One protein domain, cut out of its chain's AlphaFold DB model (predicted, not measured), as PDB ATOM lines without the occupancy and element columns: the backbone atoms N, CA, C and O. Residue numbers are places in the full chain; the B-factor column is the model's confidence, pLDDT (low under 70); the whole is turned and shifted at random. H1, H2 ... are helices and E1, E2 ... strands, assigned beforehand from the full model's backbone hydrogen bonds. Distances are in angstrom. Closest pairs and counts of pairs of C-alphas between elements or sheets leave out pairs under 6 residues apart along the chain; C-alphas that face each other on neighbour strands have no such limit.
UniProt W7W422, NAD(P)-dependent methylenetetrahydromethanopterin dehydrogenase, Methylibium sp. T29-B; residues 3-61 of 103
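AT A GLANCE: This is residues 3 to 61 of the 103 residues of the protein "NAD(P)-dependent methylenetetrahydromethanopterin dehydrogenase" of Methylibium sp. T29-B (UniProt W7W422). What is the shape? With little regular structure, this is a small, loop-rich body: a three-stranded sheet makes one side, short H1 lies off it, and residues 30 to 45 make a long loop. What builds it? The 59 printed residues hold H1, E1, E2 and E3 in chain order, class mixed, with only 17 residues in named elements. The mixed sheet runs E1, E3, E2; the whole is compact, radius of gyration of the C-alphas 10.0 A, spans 27 by 21 by 15 A.

IN THESE COORDINATES: Where are the strands? E1 is residues 26 to 29, 10.0 A from C-alpha 26 at (35.104, -1.719, -18.319); E3 is 56 to 58, 6.8 A; E2 is 46 to 49, 9.1 A. Where is the helix? H1 is residues 15 to 20, 8.9 A, from C-alpha 15 at (33.707, 12.434, -16.009).

HOW THE PARTS SIT: How do strands pair? E1 and E3 are parallel at 24 degrees; N 27 and O 56 are within hydrogen-bond range, 2.9 A. E2 and E3, a hairpin, are antiparallel at 150 degrees; N 57 and O 48 are 2.7 A apart. And H1? It is not on the sheet; every O i to N i+4 pair in it is within hydrogen-bond range.

THE WHOLE: How large is it? The farthest C-alphas, Arg 23 and Val 33, are 26.9 A apart. Any cut or low confidence? The printed part has no cut, the E1 to E2 link is long, and no printed residue is under 70 in pLDDT.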
ATOM      1  N   LEU A   3      39.716   0.050 -12.148       97.94
ATOM      2  CA  LEU A   3      39.120  -0.384 -10.885       97.94
ATOM      3  C   LEU A   3      39.155   0.781  -9.886       97.94
ATOM      4  O   LEU A   3      40.232   1.261  -9.541       97.94
ATOM      5  N   GLY A   4      37.989   1.237  -9.437       97.25
ATOM      6  CA  GLY A   4      37.832   2.227  -8.380       97.25
ATOM      7  C   GLY A   4      37.887   1.526  -7.033       97.25
ATOM      8  O   GLY A   4      36.929   0.867  -6.648       97.25
ATOM      9  N   THR A   5      39.025   1.623  -6.344       97.25
ATOM     10  CA  THR A   5      39.268   0.988  -5.032       97.25
ATOM     11  C   THR A   5      39.743   1.994  -3.985       97.25
ATOM     12  O   THR A   5      40.511   1.653  -3.085       97.25
ATOM     13  N   ALA A   6      39.355   3.258  -4.154       96.31
ATOM     14  CA  ALA A   6      39.697   4.341  -3.243       96.31
ATOM     15  C   ALA A   6      38.936   4.227  -1.911       96.31
ATOM     16  O   ALA A   6      38.072   3.366  -1.734       96.31
ATOM     17  N   ALA A   7      39.263   5.114  -0.970       97.19
ATOM     18  CA  ALA A   7      38.501   5.241   0.265       97.19
ATOM     19  C   ALA A   7      37.023   5.566  -0.027       97.19
ATOM     20  O   ALA A   7      36.692   6.187  -1.037       97.19
ATOM     21  N   ALA A   8      36.136   5.138   0.871       97.06
ATOM     22  CA  ALA A   8      34.704   5.379   0.741       97.06
ATOM     23  C   ALA A   8      34.398   6.882   0.628       97.06
ATOM     24  O   ALA A   8      34.952   7.683   1.382       97.06
ATOM     25  N   GLY A   9      33.514   7.255  -0.301       96.88
ATOM     26  CA  GLY A   9      33.147   8.655  -0.538       96.88
ATOM     27  C   GLY A   9      34.239   9.487  -1.216       96.88
ATOM     28  O   GLY A   9      34.199  10.714  -1.156       96.88
ATOM     29  N   VAL A  10      35.229   8.850  -1.848       97.94
ATOM     30  CA  VAL A  10      36.276   9.542  -2.610       97.94
ATOM     31  C   VAL A  10      36.135   9.222  -4.092       97.94
ATOM     32  O   VAL A  10      36.372   8.090  -4.508       97.94
ATOM     33  N   GLN A  11      35.821  10.243  -4.892       97.94
ATOM     34  CA  GLN A  11      35.852  10.158  -6.350       97.94
ATOM     35  C   GLN A  11      37.283  10.346  -6.861       97.94
ATOM     36  O   GLN A  11      37.876  11.407  -6.679       97.94
ATOM     37  N   VAL A  12      37.836   9.315  -7.498       96.44
ATOM     38  CA  VAL A  12      39.209   9.312  -8.037       96.44
ATOM     39  C   VAL A  12      39.267   9.408  -9.556       96.44
ATOM     40  O   VAL A  12      40.316   9.741 -10.097       96.44
ATOM     41  N   ILE A  13      38.164   9.112 -10.246       96.75
ATOM     42  CA  ILE A  13      38.053   9.264 -11.698       96.75
ATOM     43  C   ILE A  13      36.816  10.101 -11.990       96.75
ATOM     44  O   ILE A  13      35.690   9.667 -11.735       96.75
ATOM     45  N   SER A  14      37.034  11.292 -12.536       96.31
ATOM     46  CA  SER A  14      35.971  12.214 -12.929       96.31
ATOM     47  C   SER A  14      35.359  11.851 -14.289       96.31
ATOM     48  O   SER A  14      35.850  10.989 -15.028       96.31
ATOM     49  N   GLU A  15      34.280  12.542 -14.663       94.81
ATOM     50  CA  GLU A  15      33.707  12.434 -16.009       94.81
ATOM     51  C   GLU A  15      34.697  12.904 -17.088       94.81
ATOM     52  O   GLU A  15      34.801  12.270 -18.139       94.81
ATOM     53  N   ALA A  16      35.483  13.950 -16.808       95.19
ATOM     54  CA  ALA A  16      36.500  14.464 -17.726       95.19
ATOM     55  C   ALA A  16      37.609  13.430 -17.989       95.19
ATOM     56  O   ALA A  16      37.983  13.208 -19.143       95.19
ATOM     57  N   ASP A  17      38.069  12.734 -16.944       95.00
ATOM     58  CA  ASP A  17      39.058  11.655 -17.074       95.00
ATOM     59  C   ASP A  17      38.515  10.498 -17.921       95.00
ATOM     60  O   ASP A  17      39.208   9.934 -18.772       95.00
ATOM     61  N   ARG A  18      37.237  10.153 -17.727       94.31
ATOM     62  CA  ARG A  18      36.565   9.128 -18.532       94.31
ATOM     63  C   ARG A  18      36.387   9.539 -19.987       94.31
ATOM     64  O   ARG A  18      36.542   8.689 -20.863       94.31
ATOM     65  N   ALA A  19      36.052  10.800 -20.251       92.56
ATOM     66  CA  ALA A  19      35.798  11.299 -21.598       92.56
ATOM     67  C   ALA A  19      37.035  11.164 -22.502       92.56
ATOM     68  O   ALA A  19      36.909  10.833 -23.681       92.56
ATOM     69  N   VAL A  20      38.240  11.337 -21.947       94.94
ATOM     70  CA  VAL A  20      39.499  11.160 -22.693       94.94
ATOM     71  C   VAL A  20      39.953   9.696 -22.787       94.94
ATOM     72  O   VAL A  20      40.787   9.350 -23.628       94.94
ATOM     73  N   ALA A  21      39.380   8.797 -21.983       93.88
ATOM     74  CA  ALA A  21      39.721   7.376 -21.946       93.88
ATOM     75  C   ALA A  21      39.043   6.568 -23.077       93.88
ATOM     76  O   ALA A  21      38.315   5.603 -22.843       93.88
ATOM     77  N   THR A  22      39.332   6.898 -24.338       92.44
ATOM     78  CA  THR A  22      38.718   6.301 -25.555       92.44
ATOM     79  C   THR A  22      38.916   4.781 -25.707       92.44
ATOM     80  O   THR A  22      38.198   4.087 -26.442       92.44
ATOM     81  N   ARG A  23      39.900   4.215 -24.999       95.38
ATOM     82  CA  ARG A  23      40.192   2.771 -24.963       95.38
ATOM     83  C   ARG A  23      39.570   2.041 -23.771       95.38
ATOM     84  O   ARG A  23      39.782   0.837 -23.635       95.38
ATOM     85  N   LEU A  24      38.820   2.736 -22.917       96.31
ATOM     86  CA  LEU A  24      38.135   2.122 -21.787       96.31
ATOM     87  C   LEU A  24      37.045   1.164 -22.289       96.31
ATOM     88  O   LEU A  24      36.270   1.496 -23.182       96.31
ATOM     89  N   LEU A  25      37.014  -0.035 -21.705       97.81
ATOM     90  CA  LEU A  25      36.024  -1.080 -22.004       97.81
ATOM     91  C   LEU A  25      35.185  -1.459 -20.779       97.81
ATOM     92  O   LEU A  25      34.026  -1.819 -20.916       97.81
ATOM     93  N   VAL A  26      35.766  -1.380 -19.583       98.19
ATOM     94  CA  VAL A  26      35.104  -1.719 -18.319       98.19
ATOM     95  C   VAL A  26      35.618  -0.769 -17.244       98.19
ATOM     96  O   VAL A  26      36.840  -0.599 -17.128       98.19
ATOM     97  N   ALA A  27      34.709  -0.189 -16.469       97.94
ATOM     98  CA  ALA A  27      34.993   0.490 -15.214       97.94
ATOM     99  C   ALA A  27      34.236  -0.223 -14.093       97.94
ATOM    100  O   ALA A  27      33.011  -0.315 -14.136       97.94
ATOM    101  N   ALA A  28      34.962  -0.747 -13.114       98.38
ATOM    102  CA  ALA A  28      34.360  -1.355 -11.937       98.38
ATOM    103  C   ALA A  28      34.686  -0.501 -10.717       98.38
ATOM    104  O   ALA A  28      35.841  -0.125 -10.539       98.38
ATOM    105  N   ASP A  29      33.696  -0.194  -9.893       98.38
ATOM    106  CA  ASP A  29      33.851   0.655  -8.717       98.38
ATOM    107  C   ASP A  29      33.321  -0.073  -7.485       98.38
ATOM    108  O   ASP A  29      32.170  -0.509  -7.463       98.38
ATOM    109  N   VAL A  30      34.164  -0.237  -6.462       97.88
ATOM    110  CA  VAL A  30      33.765  -0.882  -5.200       97.88
ATOM    111  C   VAL A  30      33.247   0.123  -4.171       97.88
ATOM    112  O   VAL A  30      32.847  -0.283  -3.078       97.88
ATOM    113  N   ASN A  31      33.231   1.421  -4.494       97.88
ATOM    114  CA  ASN A  31      32.696   2.450  -3.617       97.88
ATOM    115  C   ASN A  31      31.157   2.474  -3.647       97.88
ATOM    116  O   ASN A  31      30.535   2.737  -4.672       97.88
ATOM    117  N   ALA A  32      30.537   2.218  -2.495       97.06
ATOM    118  CA  ALA A  32      29.088   2.312  -2.308       97.06
ATOM    119  C   ALA A  32      28.647   3.636  -1.653       97.06
ATOM    120  O   ALA A  32      27.453   3.842  -1.437       97.06
ATOM    121  N   VAL A  33      29.595   4.504  -1.289       97.88
ATOM    122  CA  VAL A  33      29.350   5.743  -0.543       97.88
ATOM    123  C   VAL A  33      29.503   6.937  -1.484       97.88
ATOM    124  O   VAL A  33      30.565   7.057  -2.087       97.88
ATOM    125  N   PRO A  34      28.501   7.828  -1.608       95.12
ATOM    126  CA  PRO A  34      28.597   9.004  -2.468       95.12
ATOM    127  C   PRO A  34      29.739   9.961  -2.077       95.12
ATOM    128  O   PRO A  34      30.000  10.125  -0.881       95.12
ATOM    129  N   PRO A  35      30.359  10.657  -3.049       96.06
ATOM    130  CA  PRO A  35      30.209  10.474  -4.501       96.06
ATOM    131  C   PRO A  35      30.774   9.128  -4.981       96.06
ATOM    132  O   PRO A  35      31.566   8.507  -4.278       96.06
ATOM    133  N   GLU A  36      30.400   8.682  -6.183       97.12
ATOM    134  CA  GLU A  36      30.976   7.474  -6.790       97.12
ATOM    135  C   GLU A  36      32.502   7.596  -6.896       97.12
ATOM    136  O   GLU A  36      33.025   8.676  -7.174       97.12
ATOM    137  N   GLY A  37      33.221   6.486  -6.718       97.81
ATOM    138  CA  GLY A  37      34.671   6.425  -6.911       97.81
ATOM    139  C   GLY A  37      35.071   6.686  -8.364       97.81
ATOM    140  O   GLY A  37      36.068   7.363  -8.633       97.81
ATOM    141  N   ILE A  38      34.258   6.195  -9.298       97.88
ATOM    142  CA  ILE A  38      34.337   6.495 -10.726       97.88
ATOM    143  C   ILE A  38      33.033   7.167 -11.142       97.88
ATOM    144  O   ILE A  38      31.974   6.540 -11.133       97.88
ATOM    145  N   ALA A  39      33.119   8.425 -11.571       97.00
ATOM    146  CA  ALA A  39      31.965   9.204 -11.997       97.00
ATOM    147  C   ALA A  39      31.108   8.425 -13.005       97.00
ATOM    148  O   ALA A  39      31.623   7.876 -13.984       97.00
ATOM    149  N   GLY A  40      29.798   8.366 -12.762       95.94
ATOM    150  CA  GLY A  40      28.828   7.713 -13.641       95.94
ATOM    151  C   GLY A  40      28.857   6.180 -13.647       95.94
ATOM    152  O   GLY A  40      28.276   5.604 -14.565       95.94
ATOM    153  N   VAL A  41      29.545   5.522 -12.705       97.81
ATOM    154  CA  VAL A  41      29.360   4.088 -12.411       97.81
ATOM    155  C   VAL A  41      28.379   3.975 -11.244       97.81
ATOM    156  O   VAL A  41      28.754   4.159 -10.091       97.81
ATOM    157  N   GLY A  42      27.108   3.693 -11.527       97.56
ATOM    158  CA  GLY A  42      26.091   3.576 -10.484       97.56
ATOM    159  C   GLY A  42      26.329   2.353  -9.597       97.56
ATOM    160  O   GLY A  42      26.741   1.303 -10.080       97.56
ATOM    161  N   VAL A  43      26.010   2.442  -8.301       97.88
ATOM    162  CA  VAL A  43      26.280   1.361  -7.326       97.88
ATOM    163  C   VAL A  43      25.617   0.017  -7.672       97.88
ATOM    164  O   VAL A  43      26.131  -1.024  -7.277       97.88
ATOM    165  N   MET A  44      24.518   0.019  -8.432       97.62
ATOM    166  CA  MET A  44      23.801  -1.182  -8.896       97.62
ATOM    167  C   MET A  44      24.155  -1.595 -10.332       97.62
ATOM    168  O   MET A  44      23.597  -2.573 -10.830       97.62
ATOM    169  N   ASP A  45      25.027  -0.858 -11.027       98.19
ATOM    170  CA  ASP A  45      25.340  -1.161 -12.422       98.19
ATOM    171  C   ASP A  45      25.980  -2.550 -12.530       98.19
ATOM    172  O   ASP A  45      26.887  -2.901 -11.779       98.19
ATOM    173  N   SER A  46      25.505  -3.352 -13.479       97.06
ATOM    174  CA  SER A  46      26.025  -4.690 -13.755       97.06
ATOM    175  C   SER A  46      26.169  -4.849 -15.263       97.06
ATOM    176  O   SER A  46      25.237  -5.251 -15.955       97.06
ATOM    177  N   GLY A  47      27.310  -4.406 -15.799       96.62
ATOM    178  CA  GLY A  47      27.568  -4.420 -17.240       96.62
ATOM    179  C   GLY A  47      26.796  -3.350 -18.023       96.62
ATOM    180  O   GLY A  47      26.632  -3.472 -19.235       96.62
ATOM    181  N   LYS A  48      26.322  -2.292 -17.357       97.69
ATOM    182  CA  LYS A  48      25.558  -1.212 -17.998       97.69
ATOM    183  C   LYS A  48      26.482  -0.292 -18.793       97.69
ATOM    184  O   LYS A  48      27.546   0.061 -18.301       97.69
ATOM    185  N   LEU A  49      26.079   0.145 -19.986       97.38
ATOM    186  CA  LEU A  49      26.856   1.125 -20.751       97.38
ATOM    187  C   LEU A  49      27.035   2.433 -19.978       97.38
ATOM    188  O   LEU A  49      26.094   2.993 -19.415       97.38
ATOM    189  N   LEU A  50      28.267   2.920 -20.001       95.81
ATOM    190  CA  LEU A  50      28.664   4.169 -19.392       95.81
ATOM    191  C   LEU A  50      28.325   5.347 -20.321       95.81
ATOM    192  O   LEU A  50      28.626   5.273 -21.515       95.81
ATOM    193  N   PRO A  51      27.748   6.452 -19.805       90.56
ATOM    194  CA  PRO A  51      27.415   7.613 -20.628       90.56
ATOM    195  C   PRO A  51      28.611   8.109 -21.446       90.56
ATOM    196  O   PRO A  51      29.725   8.211 -20.922       90.56
ATOM    197  N   GLY A  52      28.378   8.376 -22.736       90.12
ATOM    198  CA  GLY A  52      29.392   8.894 -23.661       90.12
ATOM    199  C   GLY A  52      30.552   7.936 -23.962       90.12
ATOM    200  O   GLY A  52      31.566   8.366 -24.500       90.12
ATOM    201  N   SER A  53      30.440   6.651 -23.613       91.62
ATOM    202  CA  SER A  53      31.523   5.678 -23.750       91.62
ATOM    203  C   SER A  53      31.033   4.348 -24.322       91.62
ATOM    204  O   SER A  53      29.860   3.998 -24.237       91.62
ATOM    205  N   ARG A  54      31.966   3.566 -24.876       93.81
ATOM    206  CA  ARG A  54      31.754   2.143 -25.197       93.81
ATOM    207  C   ARG A  54      32.014   1.215 -24.008       93.81
ATOM    208  O   ARG A  54      31.920  -0.000 -24.147       93.81
ATOM    209  N   ALA A  55      32.446   1.779 -22.884       97.00
ATOM    210  CA  ALA A  55      32.734   1.025 -21.683       97.00
ATOM    211  C   ALA A  55      31.453   0.632 -20.946       97.00
ATOM    212  O   ALA A  55      30.450   1.344 -21.003       97.00
ATOM    213  N   VAL A  56      31.520  -0.464 -20.195       98.38
ATOM    214  CA  VAL A  56      30.475  -0.860 -19.246       98.38
ATOM    215  C   VAL A  56      30.887  -0.586 -17.798       98.38
ATOM    216  O   VAL A  56      32.070  -0.644 -17.459       98.38
ATOM    217  N   GLY A  57      29.908  -0.270 -16.957       98.06
ATOM    218  CA  GLY A  57      30.028  -0.034 -15.524       98.06
ATOM    219  C   GLY A  57      29.662  -1.269 -14.709       98.06
ATOM    220  O   GLY A  57      28.696  -1.967 -15.033       98.06
ATOM    221  N   ILE A  58      30.420  -1.524 -13.644       98.38
ATOM    222  CA  ILE A  58      30.093  -2.520 -12.619       98.38
ATOM    223  C   ILE A  58      30.198  -1.847 -11.248       98.38
ATOM    224  O   ILE A  58      31.285  -1.457 -10.829       98.38
ATOM    225  N   GLY A  59      29.069  -1.691 -10.571       98.31
ATOM    226  CA  GLY A  59      28.946  -0.962  -9.317       98.31
ATOM    227  C   GLY A  59      29.167  -1.803  -8.065       98.31
ATOM    228  O   GLY A  59      29.116  -3.037  -8.073       98.31
ATOM    229  N   ALA A  60      29.349  -1.102  -6.949       98.25
ATOM    230  CA  ALA A  60      29.729  -1.684  -5.671       98.25
ATOM    231  C   ALA A  60      28.742  -2.721  -5.119       98.25
ATOM    232  O   ALA A  60      29.170  -3.685  -4.486       98.25
ATOM    233  N   LEU A  61      27.437  -2.566  -5.354       97.94
ATOM    234  CA  LEU A  61      26.415  -3.516  -4.902       97.94
ATOM    235  C   LEU A  61      26.313  -4.736  -5.822       97.94
ATOM    236  O   LEU A  61      26.106  -5.840  -5.320       97.94
TER     237      LEU A  61